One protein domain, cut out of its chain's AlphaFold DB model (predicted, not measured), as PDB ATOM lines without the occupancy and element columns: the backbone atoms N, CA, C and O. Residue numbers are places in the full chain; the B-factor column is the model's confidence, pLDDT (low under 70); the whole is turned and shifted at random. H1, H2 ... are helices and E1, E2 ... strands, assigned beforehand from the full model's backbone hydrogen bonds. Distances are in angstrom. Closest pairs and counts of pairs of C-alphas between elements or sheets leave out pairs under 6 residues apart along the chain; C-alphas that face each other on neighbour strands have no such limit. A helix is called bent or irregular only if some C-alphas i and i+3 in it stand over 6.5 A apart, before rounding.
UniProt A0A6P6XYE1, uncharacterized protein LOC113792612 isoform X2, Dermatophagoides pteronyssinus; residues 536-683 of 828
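This is residues 536 to 683 of the 828 residues of the protein "uncharacterized protein LOC113792612 isoform X2" of Dermatophagoides pteronyssinus (UniProt A0A6P6XYE1). A long helix, H1, runs through the core of a compact helical body, with H3 and H5 packed on it and H6 packed on H5. H2 turns back at one end, H8 lies at the other, H7 crosses residues 538 to 543 of H1, and a small strand hairpin, E1 and E2, covers part of H1, chiefly with E2. The printed part has 148 residues, with nine named helices and two named strands in the order H1 H2 E1 E2 H3 H4 H5 H6 H7 H8 H9; the sheet E1 - E2 is antiparallel and the class is mostly helix. The radius of gyration of the C-alphas is 15.2 A; the spans, 47 by 31 by 27 A, are only just elongated.

H1, residues 536 to 559, is the hub, touching four helices. H2, residues 561 to 570, touches it at a steep tilt of 54 degrees, with residues 552 to 556 of H1 alone; the closest C-alphas, of Lys 556 and Val 564, are 6.2 A apart. E1, residues 580 to 582, and E2, residues 589 to 591, are an antiparallel hairpin, with N 580 and O 591 within hydrogen-bond range at 2.9 A. The closest C-alphas of H1 and E2, of Ser 545 and Ile 590, are 5.9 A apart. H3, residues 594 to 607, touches H1 at a shallow tilt of 28 degrees, the same way, closest at C-alphas 540 and 594, 4.6 A. H4, residues 609 to 612, is near H1, with 5 pairs of C-alphas within 10 A. H5, residues 615 to 631, touches H1 at a shallow tilt of 17 degrees, opposite ways, closest at C-alphas 551 and 618, 6.8 A; H1, H3 and H5 form a bundle, helices side by side. H6, residues 639 to 655, forms a helical hairpin with H5, closest at C-alphas 623 and 649, 5.3 A. H7, residues 661 to 667, is about perpendicular to H1 at 86 degrees and touches it, closest at C-alphas 538 and 662, 5.5 A. H8, residues 669 to 676, touches H6, closest at C-alphas 643 and 670, 5.3 A. H9, residues 679 to 682, only just touches H8, only at the corner, with 3 pairs of C-alphas within 8 A. Every O i to N i+4 pair is within hydrogen-bond range in H2, H6 and H8, against 16 of 20 in H1, 8 of 10 in H3, 11 of 13 in H5 and 2 of 3 in H7; H4 and H9 are too short for such a pair.

H1 is 31.1 A long from C-alpha 536 at (40.405, -19.628, -17.779), H3 19.1 A, H5 21.9 A and H6 24.3 A; H9 ends at C-alpha 682, (33.352, -24.571, -16.217). H1, H3 and H5 are irregular: C-alphas 541 and 544 are 7.1 A apart, 602 and 605 7.2 A, 617 and 620 8.2 A.

The two C-alphas farthest apart, of Asp 562 and Phe 675, are 46.8 A apart. The printed part has no cut and no long link. Mean pLDDT of the printed part is 90.8; residues 585 to 586 are under 70.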
ATOM      1  N   PHE A 536      39.008 -19.379 -17.447       92.25
ATOM      2  CA  PHE A 536      40.405 -19.628 -17.779       92.25
ATOM      3  C   PHE A 536      40.820 -18.786 -18.980       92.25
ATOM      4  O   PHE A 536      41.764 -18.004 -18.876       92.25
ATOM      5  N   HIS A 537      40.093 -18.853 -20.094       90.56
ATOM      6  CA  HIS A 537      40.434 -18.053 -21.272       90.56
ATOM      7  C   HIS A 537      40.175 -16.559 -21.066       90.56
ATOM      8  O   HIS A 537      40.932 -15.726 -21.584       90.56
ATOM      9  N   ASP A 538      39.148 -16.190 -20.301       93.31
ATOM     10  CA  ASP A 538      38.847 -14.788 -20.020       93.31
ATOM     11  C   ASP A 538      39.945 -14.144 -19.156       93.31
ATOM     12  O   ASP A 538      40.458 -13.076 -19.506       93.31
ATOM     13  N   LEU A 539      40.399 -14.820 -18.092       94.06
ATOM     14  CA  LEU A 539      41.456 -14.313 -17.210       94.06
ATOM     15  C   LEU A 539      42.862 -14.628 -17.729       94.06
ATOM     16  O   LEU A 539      43.628 -13.707 -18.025       94.06
ATOM     17  N   ALA A 540      43.216 -15.910 -17.823       89.81
ATOM     18  CA  ALA A 540      44.574 -16.378 -18.092       89.81
ATOM     19  C   ALA A 540      45.064 -15.954 -19.473       89.81
ATOM     20  O   ALA A 540      46.183 -15.464 -19.617       89.81
ATOM     21  N   GLU A 541      44.229 -16.111 -20.497       84.06
ATOM     22  CA  GLU A 541      44.599 -15.757 -21.868       84.06
ATOM     23  C   GLU A 541      44.187 -14.340 -22.269       84.06
ATOM     24  O   GLU A 541      44.669 -13.825 -23.277       84.06
ATOM     25  N   GLY A 542      43.331 -13.698 -21.476       88.19
ATOM     26  CA  GLY A 542      42.838 -12.348 -21.704       88.19
ATOM     27  C   GLY A 542      43.393 -11.324 -20.726       88.19
ATOM     28  O   GLY A 542      44.428 -10.702 -20.963       88.19
ATOM     29  N   VAL A 543      42.646 -11.105 -19.646       93.88
ATOM     30  CA  VAL A 543      42.756  -9.915 -18.793       93.88
ATOM     31  C   VAL A 543      44.090  -9.830 -18.049       93.88
ATOM     32  O   VAL A 543      44.661  -8.743 -17.957       93.88
ATOM     33  N   ILE A 544      44.636 -10.954 -17.573       95.19
ATOM     34  CA  ILE A 544      45.838 -10.962 -16.727       95.19
ATOM     35  C   ILE A 544      47.023 -10.272 -17.408       95.19
ATOM     36  O   ILE A 544      47.665  -9.424 -16.794       95.19
ATOM     37  N   SER A 545      47.306 -10.588 -18.675       92.94
ATOM     38  CA  SER A 545      48.455 -10.001 -19.376       92.94
ATOM     39  C   SER A 545      48.383  -8.474 -19.430       92.94
ATOM     40  O   SER A 545      49.394  -7.803 -19.230       92.94
ATOM     41  N   THR A 546      47.192  -7.927 -19.671       92.50
ATOM     42  CA  THR A 546      46.962  -6.483 -19.795       92.50
ATOM     43  C   THR A 546      47.137  -5.773 -18.457       92.50
ATOM     44  O   THR A 546      47.843  -4.769 -18.372       92.50
ATOM     45  N   ILE A 547      46.555  -6.324 -17.391       95.00
ATOM     46  CA  ILE A 547      46.652  -5.739 -16.049       95.00
ATOM     47  C   ILE A 547      48.092  -5.809 -15.540       95.00
ATOM     48  O   ILE A 547      48.628  -4.817 -15.056       95.00
ATOM     49  N   ILE A 548      48.761  -6.953 -15.693       95.06
ATOM     50  CA  ILE A 548      50.137  -7.121 -15.219       95.06
ATOM     51  C   ILE A 548      51.112  -6.241 -16.014       95.06
ATOM     52  O   ILE A 548      52.042  -5.688 -15.427       95.06
ATOM     53  N   ALA A 549      50.886  -6.030 -17.315       93.25
ATOM     54  CA  ALA A 549      51.642  -5.045 -18.088       93.25
ATOM     55  C   ALA A 549      51.515  -3.636 -17.483       93.25
ATOM     56  O   ALA A 549      52.534  -2.975 -17.282       93.25
ATOM     57  N   LYS A 550      50.299  -3.217 -17.102       92.81
ATOM     58  CA  LYS A 550      50.073  -1.926 -16.436       92.81
ATOM     59  C   LYS A 550      50.802  -1.828 -15.094       92.81
ATOM     60  O   LYS A 550      51.439  -0.821 -14.802       92.81
ATOM     61  N   VAL A 551      50.781  -2.898 -14.302       94.62
ATOM     62  CA  VAL A 551      51.498  -2.962 -13.018       94.62
ATOM     63  C   VAL A 551      53.007  -2.840 -13.217       94.62
ATOM     64  O   VAL A 551      53.675  -2.134 -12.463       94.62
ATOM     65  N   PHE A 552      53.562  -3.465 -14.257       94.31
ATOM     66  CA  PHE A 552      54.975  -3.303 -14.580       94.31
ATOM     67  C   PHE A 552      55.337  -1.871 -14.986       94.31
ATOM     68  O   PHE A 552      56.449  -1.447 -14.683       94.31
ATOM     69  N   GLU A 553      54.451  -1.109 -15.632       92.19
ATOM     70  CA  GLU A 553      54.688   0.324 -15.885       92.19
ATOM     71  C   GLU A 553      54.846   1.096 -14.570       92.19
ATOM     72  O   GLU A 553      55.813   1.839 -14.406       92.19
ATOM     73  N   ILE A 554      53.958   0.851 -13.602       93.06
ATOM     74  CA  ILE A 554      54.005   1.481 -12.273       93.06
ATOM     75  C   ILE A 554      55.296   1.089 -11.540       93.06
ATOM     76  O   ILE A 554      56.003   1.944 -11.002       93.06
ATOM     77  N   LEU A 555      55.659  -0.198 -11.568       94.44
ATOM     78  CA  LEU A 555      56.907  -0.696 -10.983       94.44
ATOM     79  C   LEU A 555      58.144  -0.074 -11.641       94.44
ATOM     80  O   LEU A 555      59.089   0.271 -10.939       94.44
ATOM     81  N   LYS A 556      58.156   0.103 -12.968       92.69
ATOM     82  CA  LYS A 556      59.274   0.739 -13.686       92.69
ATOM     83  C   LYS A 556      59.471   2.191 -13.262       92.69
ATOM     84  O   LYS A 556      60.618   2.609 -13.125       92.69
ATOM     85  N   VAL A 557      58.382   2.934 -13.054       92.44
ATOM     86  CA  VAL A 557      58.429   4.328 -12.583       92.44
ATOM     87  C   VAL A 557      58.975   4.404 -11.156       92.44
ATOM     88  O   VAL A 557      59.809   5.256 -10.874       92.44
ATOM     89  N   LYS A 558      58.548   3.499 -10.269       93.75
ATOM     90  CA  LYS A 558      58.929   3.529  -8.846       93.75
ATOM     91  C   LYS A 558      60.299   2.920  -8.538       93.75
ATOM     92  O   LYS A 558      61.010   3.442  -7.690       93.75
ATOM     93  N   LEU A 559      60.662   1.815  -9.190       93.62
ATOM     94  CA  LEU A 559      61.860   1.020  -8.868       93.62
ATOM     95  C   LEU A 559      62.971   1.129  -9.921       93.62
ATOM     96  O   LEU A 559      64.088   0.661  -9.691       93.62
ATOM     97  N   GLY A 560      62.676   1.705 -11.087       93.00
ATOM     98  CA  GLY A 560      63.574   1.733 -12.237       93.00
ATOM     99  C   GLY A 560      63.453   0.491 -13.126       93.00
ATOM    100  O   GLY A 560      63.248  -0.638 -12.670       93.00
ATOM    101  N   SER A 561      63.597   0.692 -14.439       91.12
ATOM    102  CA  SER A 561      63.376  -0.365 -15.439       91.12
ATOM    103  C   SER A 561      64.344  -1.543 -15.326       91.12
ATOM    104  O   SER A 561      63.927  -2.690 -15.513       91.12
ATOM    105  N   ASP A 562      65.611  -1.281 -15.006       92.69
ATOM    106  CA  ASP A 562      66.620  -2.334 -14.868       92.69
ATOM    107  C   ASP A 562      66.401  -3.159 -13.604       92.69
ATOM    108  O   ASP A 562      66.474  -4.384 -13.662       92.69
ATOM    109  N   THR A 563      66.014  -2.525 -12.494       94.06
ATOM    110  CA  THR A 563      65.631  -3.217 -11.257       94.06
ATOM    111  C   THR A 563      64.490  -4.197 -11.509       94.06
ATOM    112  O   THR A 563      64.599  -5.375 -11.168       94.06
ATOM    113  N   VAL A 564      63.415  -3.740 -12.164       94.19
ATOM    114  CA  VAL A 564      62.250  -4.578 -12.489       94.19
ATOM    115  C   VAL A 564      62.647  -5.759 -13.372       94.19
ATOM    116  O   VAL A 564      62.317  -6.908 -13.072       94.19
ATOM    117  N   ARG A 565      63.403  -5.492 -14.442       92.75
ATOM    118  CA  ARG A 565      63.876  -6.520 -15.374       92.75
ATOM    119  C   ARG A 565      64.768  -7.547 -14.677       92.75
ATOM    120  O   ARG A 565      64.584  -8.746 -14.882       92.75
ATOM    121  N   ASN A 566      65.726  -7.090 -13.875       93.56
ATOM    122  CA  ASN A 566      66.703  -7.948 -13.213       93.56
ATOM    123  C   ASN A 566      66.043  -8.820 -12.144       93.56
ATOM    124  O   ASN A 566      66.311 -10.019 -12.121       93.56
ATOM    125  N   ARG A 567      65.115  -8.269 -11.348       93.25
ATOM    126  CA  ARG A 567      64.327  -9.044 -10.374       93.25
ATOM    127  C   ARG A 567      63.471 -10.116 -11.043       93.25
ATOM    128  O   ARG A 567      63.491 -11.271 -10.629       93.25
ATOM    129  N   PHE A 568      62.776  -9.778 -12.129       93.44
ATOM    130  CA  PHE A 568      62.016 -10.782 -12.875       93.44
ATOM    131  C   PHE A 568      62.931 -11.870 -13.468       93.44
ATOM    132  O   PHE A 568      62.616 -13.060 -13.418       93.44
ATOM    133  N   LYS A 569      64.093 -11.492 -14.020       91.56
ATOM    134  CA  LYS A 569      65.053 -12.446 -14.597       91.56
ATOM    135  C   LYS A 569      65.680 -13.374 -13.551       91.56
ATOM    136  O   LYS A 569      65.922 -14.544 -13.881       91.56
ATOM    137  N   SER A 570      65.951 -12.864 -12.350       92.06
ATOM    138  CA  SER A 570      66.578 -13.605 -11.253       92.06
ATOM    139  C   SER A 570      65.612 -14.545 -10.537       92.06
ATOM    140  O   SER A 570      66.067 -15.510  -9.933       92.06
ATOM    141  N   PHE A 571      64.298 -14.350 -10.661       92.00
ATOM    142  CA  PHE A 571      63.309 -15.253 -10.082       92.00
ATOM    143  C   PHE A 571      63.332 -16.642 -10.754       92.00
ATOM    144  O   PHE A 571      63.041 -16.777 -11.949       92.00
ATOM    145  N   LYS A 572      63.710 -17.684  -9.994       88.44
ATOM    146  CA  LYS A 572      63.935 -19.056 -10.506       88.44
ATOM    147  C   LYS A 572      62.889 -20.093 -10.094       88.44
ATOM    148  O   LYS A 572      62.823 -21.151 -10.705       88.44
ATOM    149  N   ILE A 573      62.072 -19.815  -9.087       87.69
ATOM    150  CA  ILE A 573      61.254 -20.828  -8.399       87.69
ATOM    151  C   ILE A 573      59.888 -21.104  -9.058       87.69
ATOM    152  O   ILE A 573      58.939 -21.454  -8.367       87.69
ATOM    153  N   TRP A 574      59.775 -20.993 -10.385       89.38
ATOM    154  CA  TRP A 574      58.530 -21.201 -11.149       89.38
ATOM    155  C   TRP A 574      58.001 -22.642 -11.084       89.38
ATOM    156  O   TRP A 574      58.763 -23.600 -11.231       89.38
ATOM    157  N   VAL A 575      56.685 -22.825 -10.948       87.25
ATOM    158  CA  VAL A 575      56.016 -24.139 -10.957       87.25
ATOM    159  C   VAL A 575      55.650 -24.563 -12.374       87.25
ATOM    160  O   VAL A 575      56.048 -25.643 -12.807       87.25
ATOM    161  N   ASN A 576      54.973 -23.691 -13.120       85.56
ATOM    162  CA  ASN A 576      54.460 -23.954 -14.469       85.56
ATOM    163  C   ASN A 576      55.467 -23.593 -15.579       85.56
ATOM    164  O   ASN A 576      55.121 -23.506 -16.760       85.56
ATOM    165  N   GLY A 577      56.727 -23.381 -15.199       86.94
ATOM    166  CA  GLY A 577      57.799 -22.927 -16.079       86.94
ATOM    167  C   GLY A 577      57.844 -21.407 -16.224       86.94
ATOM    168  O   GLY A 577      56.850 -20.705 -16.041       86.94
ATOM    169  N   LYS A 578      59.033 -20.898 -16.553       86.25
ATOM    170  CA  LYS A 578      59.254 -19.469 -16.761       86.25
ATOM    171  C   LYS A 578      58.563 -19.005 -18.044       86.25
ATOM    172  O   LYS A 578      58.568 -19.710 -19.051       86.25
ATOM    173  N   LEU A 579      58.011 -17.800 -17.997       91.69
ATOM    174  CA  LEU A 579      57.436 -17.112 -19.149       91.69
ATOM    175  C   LEU A 579      58.362 -15.997 -19.648       91.69
ATOM    176  O   LEU A 579      59.267 -15.553 -18.932       91.69
ATOM    177  N   ASP A 580      58.113 -15.533 -20.868       88.75
ATOM    178  CA  ASP A 580      58.876 -14.464 -21.502       88.75
ATOM    179  C   ASP A 580      58.155 -13.111 -21.384       88.75
ATOM    180  O   ASP A 580      56.943 -13.006 -21.591       88.75
ATOM    181  N   ILE A 581      58.905 -12.063 -21.040       89.00
ATOM    182  CA  ILE A 581      58.391 -10.694 -20.950       89.00
ATOM    183  C   ILE A 581      59.299  -9.779 -21.750       89.00
ATOM    184  O   ILE A 581      60.466  -9.569 -21.410       89.00
ATOM    185  N   ASN A 582      58.715  -9.149 -22.764       87.00
ATOM    186  CA  ASN A 582      59.368  -8.056 -23.453       87.00
ATOM    187  C   ASN A 582      59.145  -6.754 -22.670       87.00
ATOM    188  O   ASN A 582      58.042  -6.206 -22.654       87.00
ATOM    189  N   PHE A 583      60.209  -6.258 -22.034       81.56
ATOM    190  CA  PHE A 583      60.212  -5.014 -21.261       81.56
ATOM    191  C   PHE A 583      60.500  -3.751 -22.099       81.56
ATOM    192  O   PHE A 583      60.788  -2.709 -21.505       81.56
ATOM    193  N   GLN A 584      60.442  -3.809 -23.435       72.88
ATOM    194  CA  GLN A 584      60.714  -2.663 -24.313       72.88
ATOM    195  C   GLN A 584      59.805  -1.437 -24.050       72.88
ATOM    196  O   GLN A 584      58.740  -1.573 -23.442       72.88
ATOM    197  N   PRO A 585      60.215  -0.223 -24.484       57.78
ATOM    198  CA  PRO A 585      59.661   1.040 -23.980       57.78
ATOM    199  C   PRO A 585      58.204   1.339 -24.355       57.78
ATOM    200  O   PRO A 585      57.535   2.030 -23.599       57.78
ATOM    201  N   LYS A 586      57.707   0.863 -25.509       64.81
ATOM    202  CA  LYS A 586      56.391   1.288 -26.029       64.81
ATOM    203  C   LYS A 586      55.213   0.424 -25.569       64.81
ATOM    204  O   LYS A 586      54.119   0.953 -25.449       64.81
ATOM    205  N   THR A 587      55.409  -0.879 -25.337       70.12
ATOM    206  CA  THR A 587      54.376  -1.795 -24.806       70.12
ATOM    207  C   THR A 587      55.023  -3.012 -24.140       70.12
ATOM    208  O   THR A 587      55.873  -3.670 -24.742       70.12
ATOM    209  N   ILE A 588      54.613  -3.341 -22.912       86.12
ATOM    210  CA  ILE A 588      55.050  -4.569 -22.234       86.12
ATOM    211  C   ILE A 588      54.226  -5.739 -22.770       86.12
ATOM    212  O   ILE A 588      53.001  -5.738 -22.671       86.12
ATOM    213  N   LYS A 589      54.894  -6.746 -23.341       87.44
ATOM    214  CA  LYS A 589      54.236  -7.950 -23.871       87.44
ATOM    215  C   LYS A 589      54.625  -9.168 -23.045       87.44
ATOM    216  O   LYS A 589      55.806  -9.489 -22.941       87.44
ATOM    217  N   ILE A 590      53.620  -9.852 -22.504       91.31
ATOM    218  CA  ILE A 590      53.767 -11.056 -21.680       91.31
ATOM    219  C   ILE A 590      53.419 -12.275 -22.538       91.31
ATOM    220  O   ILE A 590      52.273 -12.434 -22.969       91.31
ATOM    221  N   ARG A 591      54.412 -13.126 -22.807       89.31
ATOM    222  CA  ARG A 591      54.306 -14.333 -23.637       89.31
ATOM    223  C   ARG A 591      54.457 -15.577 -22.766       89.31
ATOM    224  O   ARG A 591      55.458 -15.752 -22.082       89.31
ATOM    225  N   GLY A 592      53.468 -16.460 -22.816       89.12
ATOM    226  CA  GLY A 592      53.451 -17.701 -22.044       89.12
ATOM    227  C   GLY A 592      52.094 -18.393 -22.117       89.12
ATOM    228  O   GLY A 592      51.138 -17.835 -22.661       89.12
ATOM    229  N   LYS A 593      52.020 -19.603 -21.562       89.38
ATOM    230  CA  LYS A 593      50.783 -20.388 -21.418       89.38
ATOM    231  C   LYS A 593      49.867 -19.778 -20.347       89.38
ATOM    232  O   LYS A 593      50.354 -19.083 -19.455       89.38
ATOM    233  N   GLY A 594      48.565 -20.079 -20.382       89.69
ATOM    234  CA  GLY A 594      47.582 -19.549 -19.422       89.69
ATOM    235  C   GLY A 594      47.997 -19.715 -17.951       89.69
ATOM    236  O   GLY A 594      48.108 -18.728 -17.224       89.69
ATOM    237  N   TRP A 595      48.359 -20.929 -17.524       88.62
ATOM    238  CA  TRP A 595      48.797 -21.180 -16.141       88.62
ATOM    239  C   TRP A 595      50.083 -20.447 -15.736       88.62
ATOM    240  O   TRP A 595      50.223 -20.067 -14.576       88.62
ATOM    241  N   GLN A 596      50.997 -20.176 -16.676       92.25
ATOM    242  CA  GLN A 596      52.188 -19.365 -16.394       92.25
ATOM    243  C   GLN A 596      51.808 -17.911 -16.088       92.25
ATOM    244  O   GLN A 596      52.388 -17.284 -15.205       92.25
ATOM    245  N   LYS A 597      50.802 -17.379 -16.793       93.81
ATOM    246  CA  LYS A 597      50.279 -16.028 -16.563       93.81
ATOM    247  C   LYS A 597      49.519 -15.937 -15.238       93.81
ATOM    248  O   LYS A 597      49.723 -14.970 -14.509       93.81
ATOM    249  N   ILE A 598      48.708 -16.943 -14.889       92.06
ATOM    250  CA  ILE A 598      48.066 -17.020 -13.562       92.06
ATOM    251  C   ILE A 598      49.128 -17.066 -12.459       92.06
ATOM    252  O   ILE A 598      49.042 -16.301 -11.499       92.06
ATOM    253  N   GLU A 599      50.155 -17.912 -12.601       91.56
ATOM    254  CA  GLU A 599      51.241 -17.987 -11.621       91.56
ATOM    255  C   GLU A 599      51.948 -16.637 -11.463       91.56
ATOM    256  O   GLU A 599      52.158 -16.195 -10.336       91.56
ATOM    257  N   LEU A 600      52.246 -15.938 -12.563       93.31
ATOM    258  CA  LEU A 600      52.793 -14.582 -12.507       93.31
ATOM    259  C   LEU A 600      51.877 -13.624 -11.744       93.31
ATOM    260  O   LEU A 600      52.364 -12.891 -10.891       93.31
ATOM    261  N   ALA A 601      50.571 -13.630 -12.017       93.00
ATOM    262  CA  ALA A 601      49.628 -12.756 -11.322       93.00
ATOM    263  C   ALA A 601      49.617 -13.017  -9.808       93.00
ATOM    264  O   ALA A 601      49.677 -12.079  -9.014       93.00
ATOM    265  N   VAL A 602      49.617 -14.283  -9.389       91.19
ATOM    266  CA  VAL A 602      49.631 -14.650  -7.964       91.19
ATOM    267  C   VAL A 602      50.971 -14.306  -7.306       91.19
ATOM    268  O   VAL A 602      50.986 -13.799  -6.186       91.19
ATOM    269  N   ARG A 603      52.093 -14.528  -8.000       91.81
ATOM    270  CA  ARG A 603      53.449 -14.399  -7.441       91.81
ATOM    271  C   ARG A 603      54.115 -13.049  -7.671       91.81
ATOM    272  O   ARG A 603      55.208 -12.833  -7.163       91.81
ATOM    273  N   LEU A 604      53.491 -12.113  -8.382       93.69
ATOM    274  CA  LEU A 604      54.103 -10.802  -8.628       93.69
ATOM    275  C   LEU A 604      54.469 -10.077  -7.320       93.69
ATOM    276  O   LEU A 604      55.549  -9.501  -7.240       93.69
ATOM    277  N   VAL A 605      53.638 -10.195  -6.278       92.69
ATOM    278  CA  VAL A 605      53.905  -9.647  -4.936       92.69
ATOM    279  C   VAL A 605      55.100 -10.298  -4.226       92.69
ATOM    280  O   VAL A 605      55.716  -9.681  -3.372       92.69
ATOM    281  N   GLU A 606      55.475 -11.524  -4.588       93.12
ATOM    282  CA  GLU A 606      56.693 -12.174  -4.085       93.12
ATOM    283  C   GLU A 606      57.946 -11.635  -4.797       93.12
ATOM    284  O   GLU A 606      59.005 -11.511  -4.185       93.12
ATOM    285  N   ILE A 607      57.828 -11.272  -6.080       93.62
ATOM    286  CA  ILE A 607      58.918 -10.660  -6.858       93.62
ATOM    287  C   ILE A 607      59.113  -9.184  -6.458       93.62
ATOM    288  O   ILE A 607      60.240  -8.677  -6.450       93.62
ATOM    289  N   PHE A 608      58.018  -8.497  -6.122       94.56
ATOM    290  CA  PHE A 608      57.973  -7.079  -5.753       94.56
ATOM    291  C   PHE A 608      57.178  -6.873  -4.453       94.56
ATOM    292  O   PHE A 608      56.056  -6.359  -4.483       94.56
ATOM    293  N   PRO A 609      57.726  -7.279  -3.296       92.25
ATOM    294  CA  PRO A 609      57.026  -7.188  -2.015       92.25
ATOM    295  C   PRO A 609      56.745  -5.751  -1.557       92.25
ATOM    296  O   PRO A 609      55.817  -5.542  -0.780       92.25
ATOM    297  N   GLU A 610      57.449  -4.750  -2.096       88.56
ATOM    298  CA  GLU A 610      57.191  -3.321  -1.851       88.56
ATOM    299  C   GLU A 610      55.778  -2.889  -2.286       88.56
ATOM    300  O   GLU A 610      55.249  -1.884  -1.811       88.56
ATOM    301  N   MET A 611      55.117  -3.673  -3.150       92.25
ATOM    302  CA  MET A 611      53.710  -3.466  -3.500       92.25
ATOM    303  C   MET A 611      52.779  -3.549  -2.283       92.25
ATOM    304  O   MET A 611      51.703  -2.958  -2.306       92.25
ATOM    305  N   MET A 612      53.175  -4.270  -1.230       89.81
ATOM    306  CA  MET A 612      52.406  -4.378   0.014       89.81
ATOM    307  C   MET A 612      52.520  -3.136   0.900       89.81
ATOM    308  O   MET A 612      51.654  -2.922   1.739       89.81
ATOM    309  N   GLU A 613      53.568  -2.328   0.732       88.56
ATOM    310  CA  GLU A 613      53.762  -1.096   1.505       88.56
ATOM    311  C   GLU A 613      52.903   0.051   0.959       88.56
ATOM    312  O   GLU A 613      52.511   0.940   1.706       88.56
ATOM    313  N   ASN A 614      52.587   0.014  -0.342       87.50
ATOM    314  CA  ASN A 614      51.782   1.023  -1.034       87.50
ATOM    315  C   ASN A 614      50.649   0.365  -1.846       87.50
ATOM    316  O   ASN A 614      50.627   0.484  -3.075       87.50
ATOM    317  N   PRO A 615      49.715  -0.363  -1.203       87.75
ATOM    318  CA  PRO A 615      48.733  -1.184  -1.910       87.75
ATOM    319  C   PRO A 615      47.796  -0.376  -2.815       87.75
ATOM    320  O   PRO A 615      47.381  -0.883  -3.858       87.75
ATOM    321  N   SER A 616      47.533   0.891  -2.479       90.44
ATOM    322  CA  SER A 616      46.716   1.818  -3.272       90.44
ATOM    323  C   SER A 616      47.254   2.033  -4.687       90.44
ATOM    324  O   SER A 616      46.485   2.031  -5.646       90.44
ATOM    325  N   ASP A 617      48.577   2.138  -4.844       92.12
ATOM    326  CA  ASP A 617      49.215   2.342  -6.152       92.12
ATOM    327  C   ASP A 617      49.072   1.114  -7.058       92.12
ATOM    328  O   ASP A 617      49.199   1.200  -8.279       92.12
ATOM    329  N   TYR A 618      48.790  -0.039  -6.456       94.12
ATOM    330  CA  TYR A 618      48.618  -1.321  -7.117       94.12
ATOM    331  C   TYR A 618      47.203  -1.877  -6.907       94.12
ATOM    332  O   TYR A 618      46.995  -3.086  -7.019       94.12
ATOM    333  N   ALA A 619      46.209  -1.022  -6.637       93.50
ATOM    334  CA  ALA A 619      44.844  -1.454  -6.335       93.50
ATOM    335  C   ALA A 619      44.276  -2.380  -7.427       93.50
ATOM    336  O   ALA A 619      43.744  -3.448  -7.125       93.50
ATOM    337  N   ILE A 620      44.487  -2.044  -8.707       94.25
ATOM    338  CA  ILE A 620      44.030  -2.859  -9.847       94.25
ATOM    339  C   ILE A 620      44.590  -4.293  -9.816       94.25
ATOM    340  O   ILE A 620      43.899  -5.244 -10.181       94.25
ATOM    341  N   TYR A 621      45.819  -4.471  -9.324       95.19
ATOM    342  CA  TYR A 621      46.456  -5.777  -9.157       95.19
ATOM    343  C   TYR A 621      45.841  -6.575  -8.008       95.19
ATOM    344  O   TYR A 621      45.533  -7.757  -8.170       95.19
ATOM    345  N   PHE A 622      45.654  -5.945  -6.848       92.81
ATOM    346  CA  PHE A 622      45.081  -6.626  -5.689       92.81
ATOM    347  C   PHE A 622      43.615  -7.005  -5.926       92.81
ATOM    348  O   PHE A 622      43.210  -8.112  -5.574       92.81
ATOM    349  N   HIS A 623      42.849  -6.162  -6.622       92.44
ATOM    350  CA  HIS A 623      41.490  -6.491  -7.049       92.44
ATOM    351  C   HIS A 623      41.449  -7.603  -8.106       92.44
ATOM    352  O   HIS A 623      40.654  -8.529  -7.954       92.44
ATOM    353  N   LEU A 624      42.352  -7.603  -9.099       93.69
ATOM    354  CA  LEU A 624      42.505  -8.739 -10.022       93.69
ATOM    355  C   LEU A 624      42.748 -10.045  -9.254       93.69
ATOM    356  O   LEU A 624      42.119 -11.062  -9.538       93.69
ATOM    357  N   ARG A 625      43.651 -10.025  -8.266       91.81
ATOM    358  CA  ARG A 625      43.945 -11.201  -7.438       91.81
ATOM    359  C   ARG A 625      42.724 -11.683  -6.668       91.81
ATOM    360  O   ARG A 625      42.451 -12.878  -6.703       91.81
ATOM    361  N   LYS A 626      41.966 -10.783  -6.034       89.75
ATOM    362  CA  LYS A 626      40.704 -11.137  -5.358       89.75
ATOM    363  C   LYS A 626      39.734 -11.828  -6.313       89.75
ATOM    364  O   LYS A 626      39.240 -12.903  -5.985       89.75
ATOM    365  N   VAL A 627      39.525 -11.270  -7.510       92.00
ATOM    366  CA  VAL A 627      38.661 -11.879  -8.535       92.00
ATOM    367  C   VAL A 627      39.149 -13.282  -8.901       92.00
ATOM    368  O   VAL A 627      38.349 -14.211  -8.863       92.00
ATOM    369  N   ILE A 628      40.448 -13.463  -9.180       91.19
ATOM    370  CA  ILE A 628      41.042 -14.781  -9.469       91.19
ATOM    371  C   ILE A 628      40.736 -15.771  -8.335       91.19
ATOM    372  O   ILE A 628      40.294 -16.884  -8.600       91.19
ATOM    373  N   PHE A 629      40.933 -15.382  -7.074       87.19
ATOM    374  CA  PHE A 629      40.708 -16.287  -5.944       87.19
ATOM    375  C   PHE A 629      39.242 -16.664  -5.752       87.19
ATOM    376  O   PHE A 629      38.962 -17.829  -5.479       87.19
ATOM    377  N   PHE A 630      38.311 -15.728  -5.949       88.38
ATOM    378  CA  PHE A 630      36.888 -16.046  -5.871       88.38
ATOM    379  C   PHE A 630      36.458 -17.023  -6.965       88.38
ATOM    380  O   PHE A 630      35.804 -18.019  -6.665       88.38
ATOM    381  N   VAL A 631      36.825 -16.775  -8.226       89.25
ATOM    382  CA  VAL A 631      36.273 -17.562  -9.343       89.25
ATOM    383  C   VAL A 631      36.943 -18.914  -9.541       89.25
ATOM    384  O   VAL A 631      36.296 -19.835 -10.029       89.25
ATOM    385  N   PHE A 632      38.209 -19.061  -9.137       86.75
ATOM    386  CA  PHE A 632      38.897 -20.357  -9.130       86.75
ATOM    387  C   PHE A 632      38.639 -21.167  -7.848       86.75
ATOM    388  O   PHE A 632      39.132 -22.289  -7.734       86.75
ATOM    389  N   SER A 633      37.855 -20.646  -6.898       83.25
ATOM    390  CA  SER A 633      37.427 -21.420  -5.730       83.25
ATOM    391  C   SER A 633      36.504 -22.572  -6.159       83.25
ATOM    392  O   SER A 633      35.583 -22.358  -6.955       83.25
ATOM    393  N   PRO A 634      36.706 -23.805  -5.657       79.50
ATOM    394  CA  PRO A 634      35.818 -24.935  -5.940       79.50
ATOM    395  C   PRO A 634      34.478 -24.836  -5.191       79.50
ATOM    396  O   PRO A 634      33.502 -25.488  -5.569       79.50
ATOM    397  N   SER A 635      34.437 -24.037  -4.122       83.00
ATOM    398  CA  SER A 635      33.263 -23.817  -3.279       83.00
ATOM    399  C   SER A 635      32.541 -22.534  -3.672       83.00
ATOM    400  O   SER A 635      33.139 -21.636  -4.261       83.00
ATOM    401  N   MET A 636      31.258 -22.435  -3.313       86.75
ATOM    402  CA  MET A 636      30.479 -21.217  -3.539       86.75
ATOM    403  C   MET A 636      31.110 -20.040  -2.779       86.75
ATOM    404  O   MET A 636      31.201 -20.120  -1.553       86.75
ATOM    405  N   PRO A 637      31.549 -18.970  -3.467       87.06
ATOM    406  CA  PRO A 637      32.050 -17.777  -2.800       87.06
ATOM    407  C   PRO A 637      30.902 -16.959  -2.191       87.06
ATOM    408  O   PRO A 637      29.746 -17.082  -2.603       87.06
ATOM    409  N   ASN A 638      31.220 -16.060  -1.256       90.00
ATOM    410  CA  ASN A 638      30.269 -15.043  -0.815       90.00
ATOM    411  C   ASN A 638      29.927 -14.111  -1.994       90.00
ATOM    412  O   ASN A 638      30.758 -13.321  -2.446       90.00
ATOM    413  N   ILE A 639      28.693 -14.205  -2.498       92.38
ATOM    414  CA  ILE A 639      28.251 -13.469  -3.692       92.38
ATOM    415  C   ILE A 639      28.303 -11.950  -3.487       92.38
ATOM    416  O   ILE A 639      28.631 -11.224  -4.425       92.38
ATOM    417  N   CYS A 640      28.033 -11.446  -2.279       92.31
ATOM    418  CA  CYS A 640      28.108 -10.012  -1.992       92.31
ATOM    419  C   CYS A 640      29.551  -9.500  -2.072       92.31
ATOM    420  O   CYS A 640      29.800  -8.449  -2.661       92.31
ATOM    421  N   GLU A 641      30.511 -10.252  -1.532       91.31
ATOM    422  CA  GLU A 641      31.933  -9.897  -1.598       91.31
ATOM    423  C   GLU A 641      32.493 -10.005  -3.015       91.31
ATOM    424  O   GLU A 641      33.235  -9.119  -3.453       91.31
ATOM    425  N   LEU A 642      32.096 -11.046  -3.757       92.44
ATOM    426  CA  LEU A 642      32.431 -11.197  -5.169       92.44
ATOM    427  C   LEU A 642      31.904 -10.005  -5.977       92.44
ATOM    428  O   LEU A 642      32.665  -9.400  -6.730       92.44
ATOM    429  N   ARG A 643      30.639  -9.617  -5.781       93.69
ATOM    430  CA  ARG A 643      30.010  -8.488  -6.486       93.69
ATOM    431  C   ARG A 643      30.732  -7.171  -6.208       93.69
ATOM    432  O   ARG A 643      31.075  -6.456  -7.144       93.69
ATOM    433  N   SER A 644      31.032  -6.882  -4.942       92.25
ATOM    434  CA  SER A 644      31.801  -5.694  -4.552       92.25
ATOM    435  C   SER A 644      33.217  -5.700  -5.138       92.25
ATOM    436  O   SER A 644      33.676  -4.685  -5.661       92.25
ATOM    437  N   SER A 645      33.900  -6.847  -5.103       91.62
ATOM    438  CA  SER A 645      35.269  -6.986  -5.618       91.62
ATOM    439  C   SER A 645      35.342  -6.838  -7.135       91.62
ATOM    440  O   SER A 645      36.261  -6.187  -7.633       91.62
ATOM    441  N   VAL A 646      34.380  -7.415  -7.860       94.25
ATOM    442  CA  VAL A 646      34.253  -7.284  -9.316       94.25
ATOM    443  C   VAL A 646      33.919  -5.846  -9.692       94.25
ATOM    444  O   VAL A 646      34.612  -5.295 -10.540       94.25
ATOM    445  N   ARG A 647      32.940  -5.201  -9.043       93.31
ATOM    446  CA  ARG A 647      32.592  -3.797  -9.331       93.31
ATOM    447  C   ARG A 647      33.812  -2.886  -9.223       93.31
ATOM    448  O   ARG A 647      34.101  -2.123 -10.141       93.31
ATOM    449  N   GLU A 648      34.558  -3.016  -8.131       93.12
ATOM    450  CA  GLU A 648      35.753  -2.209  -7.903       93.12
ATOM    451  C   GLU A 648      36.869  -2.524  -8.911       93.12
ATOM    452  O   GLU A 648      37.519  -1.619  -9.434       93.12
ATOM    453  N   PHE A 649      37.046  -3.799  -9.269       94.50
ATOM    454  CA  PHE A 649      37.977  -4.201 -10.321       94.50
ATOM    455  C   PHE A 649      37.634  -3.569 -11.681       94.50
ATOM    456  O   PHE A 649      38.522  -3.028 -12.346       94.50
ATOM    457  N   ILE A 650      36.363  -3.603 -12.091       93.75
ATOM    458  CA  ILE A 650      35.896  -3.019 -13.358       93.75
ATOM    459  C   ILE A 650      36.074  -1.497 -13.357       93.75
ATOM    460  O   ILE A 650      36.603  -0.955 -14.331       93.75
ATOM    461  N   ARG A 651      35.729  -0.816 -12.252       93.62
ATOM    462  CA  ARG A 651      35.957   0.629 -12.075       93.62
ATOM    463  C   ARG A 651      37.424   0.987 -12.321       93.62
ATOM    464  O   ARG A 651      37.720   1.822 -13.175       93.62
ATOM    465  N   LEU A 652      38.346   0.289 -11.653       94.69
ATOM    466  CA  LEU A 652      39.791   0.494 -11.803       94.69
ATOM    467  C   LEU A 652      40.287   0.194 -13.225       94.69
ATOM    468  O   LEU A 652      41.180   0.880 -13.727       94.69
ATOM    469  N   CYS A 653      39.716  -0.804 -13.904       94.12
ATOM    470  CA  CYS A 653      40.041  -1.083 -15.303       94.12
ATOM    471  C   CYS A 653      39.634   0.080 -16.212       94.12
ATOM    472  O   CYS A 653      40.438   0.507 -17.040       94.12
ATOM    473  N   HIS A 654      38.428   0.624 -16.048       91.31
ATOM    474  CA  HIS A 654      37.932   1.741 -16.857       91.31
ATOM    475  C   HIS A 654      38.758   3.015 -16.640       91.31
ATOM    476  O   HIS A 654      39.129   3.668 -17.612       91.31
ATOM    477  N   GLU A 655      39.141   3.314 -15.396       92.56
ATOM    478  CA  GLU A 655      40.027   4.443 -15.060       92.56
ATOM    479  C   GLU A 655      41.412   4.330 -15.701       92.56
ATOM    480  O   GLU A 655      42.037   5.336 -16.030       92.56
ATOM    481  N   ASN A 656      41.874   3.103 -15.940       90.50
ATOM    482  CA  ASN A 656      43.122   2.823 -16.645       90.50
ATOM    483  C   ASN A 656      42.940   2.666 -18.169       90.50
ATOM    484  O   ASN A 656      43.885   2.277 -18.857       90.50
ATOM    485  N   GLY A 657      41.749   2.949 -18.711       90.12
ATOM    486  CA  GLY A 657      41.445   2.827 -20.140       90.12
ATOM    487  C   GLY A 657      41.355   1.381 -20.647       90.12
ATOM    488  O   GLY A 657      41.529   1.133 -21.838       90.12
ATOM    489  N   LEU A 658      41.102   0.412 -19.763       90.69
ATOM    490  CA  LEU A 658      41.092  -1.028 -20.050       90.69
ATOM    491  C   LEU A 658      39.666  -1.585 -20.220       90.69
ATOM    492  O   LEU A 658      39.295  -2.582 -19.604       90.69
ATOM    493  N   ALA A 659      38.862  -0.964 -21.082       88.44
ATOM    494  CA  ALA A 659      37.489  -1.385 -21.375       88.44
ATOM    495  C   ALA A 659      37.436  -2.403 -22.534       88.44
ATOM    496  O   ALA A 659      37.075  -2.084 -23.666       88.44
ATOM    497  N   THR A 660      37.854  -3.644 -22.271       88.94
ATOM    498  CA  THR A 660      37.850  -4.729 -23.276       88.94
ATOM    499  C   THR A 660      36.660  -5.677 -23.087       88.94
ATOM    500  O   THR A 660      36.165  -5.790 -21.965       88.94
ATOM    501  N   PRO A 661      36.231  -6.433 -24.119       89.31
ATOM    502  CA  PRO A 661      35.166  -7.427 -23.968       89.31
ATOM    503  C   PRO A 661      35.420  -8.427 -22.837       89.31
ATOM    504  O   PRO A 661      34.529  -8.680 -22.040       89.31
ATOM    505  N   LYS A 662      36.653  -8.937 -22.700       91.38
ATOM    506  CA  LYS A 662      36.998  -9.891 -21.634       91.38
ATOM    507  C   LYS A 662      36.948  -9.271 -20.235       91.38
ATOM    508  O   LYS A 662      36.555  -9.945 -19.293       91.38
ATOM    509  N   VAL A 663      37.297  -7.987 -20.093       92.38
ATOM    510  CA  VAL A 663      37.069  -7.252 -18.833       92.38
ATOM    511  C   VAL A 663      35.569  -7.141 -18.563       92.38
ATOM    512  O   VAL A 663      35.130  -7.417 -17.456       92.38
ATOM    513  N   HIS A 664      34.769  -6.829 -19.581       91.44
ATOM    514  CA  HIS A 664      33.318  -6.778 -19.442       91.44
ATOM    515  C   HIS A 664      32.692  -8.149 -19.122       91.44
ATOM    516  O   HIS A 664      31.738  -8.214 -18.367       91.44
ATOM    517  N   PHE A 665      33.227  -9.273 -19.605       91.75
ATOM    518  CA  PHE A 665      32.708 -10.598 -19.225       91.75
ATOM    519  C   PHE A 665      32.834 -10.854 -17.721       91.75
ATOM    520  O   PHE A 665      31.916 -11.406 -17.115       91.75
ATOM    521  N   ILE A 666      33.911 -10.356 -17.102       94.38
ATOM    522  CA  ILE A 666      34.128 -10.436 -15.653       94.38
ATOM    523  C   ILE A 666      33.052  -9.667 -14.879       94.38
ATOM    524  O   ILE A 666      32.714 -10.084 -13.772       94.38
ATOM    525  N   SER A 667      32.463  -8.599 -15.439       92.81
ATOM    526  CA  SER A 667      31.399  -7.854 -14.747       92.81
ATOM    527  C   SER A 667      30.161  -8.705 -14.470       92.81
ATOM    528  O   SER A 667      29.431  -8.395 -13.539       92.81
ATOM    529  N   HIS A 668      29.950  -9.777 -15.242       93.75
ATOM    530  CA  HIS A 668      28.816 -10.697 -15.090       93.75
ATOM    531  C   HIS A 668      29.114 -11.875 -14.162       93.75
ATOM    532  O   HIS A 668      28.215 -12.639 -13.823       93.75
ATOM    533  N   TYR A 669      30.369 -12.071 -13.747       95.62
ATOM    534  CA  TYR A 669      30.750 -13.215 -12.916       95.62
ATOM    535  C   TYR A 669      29.934 -13.364 -11.625       95.62
ATOM    536  O   TYR A 669      29.628 -14.513 -11.300       95.62
ATOM    537  N   PRO A 670      29.553 -12.299 -10.892       95.19
ATOM    538  CA  PRO A 670      28.734 -12.447  -9.692       95.19
ATOM    539  C   PRO A 670      27.381 -13.107  -9.990       95.19
ATOM    540  O   PRO A 670      27.046 -14.122  -9.381       95.19
ATOM    541  N   GLU A 671      26.643 -12.590 -10.970       95.12
ATOM    542  CA  GLU A 671      25.323 -13.083 -11.367       95.12
ATOM    543  C   GLU A 671      25.406 -14.475 -12.010       95.12
ATOM    544  O   GLU A 671      24.578 -15.344 -11.732       95.12
ATOM    545  N   LEU A 672      26.436 -14.733 -12.823       96.00
ATOM    546  CA  LEU A 672      26.671 -16.060 -13.398       96.00
ATOM    547  C   LEU A 672      27.035 -17.091 -12.317       96.00
ATOM    548  O   LEU A 672      26.585 -18.232 -12.403       96.00
ATOM    549  N   THR A 673      27.803 -16.703 -11.294       95.94
ATOM    550  CA  THR A 673      28.143 -17.581 -10.157       95.94
ATOM    551  C   THR A 673      26.908 -17.886  -9.313       95.94
ATOM    552  O   THR A 673      26.697 -19.025  -8.906       95.94
ATOM    553  N   GLU A 674      26.062 -16.884  -9.077       95.44
ATOM    554  CA  GLU A 674      24.794 -17.056  -8.370       95.44
ATOM    555  C   GLU A 674      23.863 -18.025  -9.118       95.44
ATOM    556  O   GLU A 674      23.250 -18.898  -8.504       95.44
ATOM    557  N   PHE A 675      23.804 -17.930 -10.450       96.38
ATOM    558  CA  PHE A 675      22.930 -18.760 -11.277       96.38
ATOM    559  C   PHE A 675      23.444 -20.192 -11.488       96.38
ATOM    560  O   PHE A 675      22.696 -21.153 -11.282       96.38
ATOM    561  N   TYR A 676      24.707 -20.353 -11.891       95.81
ATOM    562  CA  TYR A 676      25.290 -21.652 -12.248       95.81
ATOM    563  C   TYR A 676      25.999 -22.359 -11.093       95.81
ATOM    564  O   TYR A 676      26.214 -23.567 -11.170       95.81
ATOM    565  N   GLY A 677      26.363 -21.643 -10.031       93.75
ATOM    566  CA  GLY A 677      27.308 -22.114  -9.024       93.75
ATOM    567  C   GLY A 677      28.755 -21.694  -9.318       93.75
ATOM    568  O   GLY A 677      28.998 -20.844 -10.175       93.75
ATOM    569  N   PRO A 678      29.740 -22.277  -8.608       92.00
ATOM    570  CA  PRO A 678      31.151 -21.916  -8.756       92.00
ATOM    571  C   PRO A 678      31.633 -22.039 -10.207       92.00
ATOM    572  O   PRO A 678      31.644 -23.136 -10.771       92.00
ATOM    573  N   LEU A 679      32.075 -20.925 -10.800       93.06
ATOM    574  CA  LEU A 679      32.485 -20.888 -12.211       93.06
ATOM    575  C   LEU A 679      33.752 -21.706 -12.505       93.06
ATOM    576  O   LEU A 679      33.970 -22.110 -13.646       93.06
ATOM    577  N   SER A 680      34.546 -22.029 -11.479       89.12
ATOM    578  CA  SER A 680      35.681 -22.960 -11.563       89.12
ATOM    579  C   SER A 680      35.316 -24.305 -12.195       89.12
ATOM    580  O   SER A 680      36.146 -24.906 -12.879       89.12
ATOM    581  N   ARG A 681      34.060 -24.749 -12.053       87.75
ATOM    582  CA  ARG A 681      33.547 -25.988 -12.658       87.75
ATOM    583  C   ARG A 681      33.557 -25.978 -14.185       87.75
ATOM    584  O   ARG A 681      33.736 -27.034 -14.796       87.75
ATOM    585  N   PHE A 682      33.412 -24.793 -14.773       91.56
ATOM    586  CA  PHE A 682      33.352 -24.571 -16.217       91.56
ATOM    587  C   PHE A 682      34.688 -24.097 -16.799       91.56
ATOM    588  O   PHE A 682      34.772 -23.835 -17.995       91.56
ATOM    589  N   SER A 683      35.740 -24.023 -15.975       90.19
ATOM    590  CA  SER A 683      37.105 -23.795 -16.450       90.19
ATOM    591  C   SER A 683      37.498 -24.864 -17.469       90.19
ATOM    592  O   SER A 683      37.317 -26.068 -17.244       90.19
TER     593      SER A 683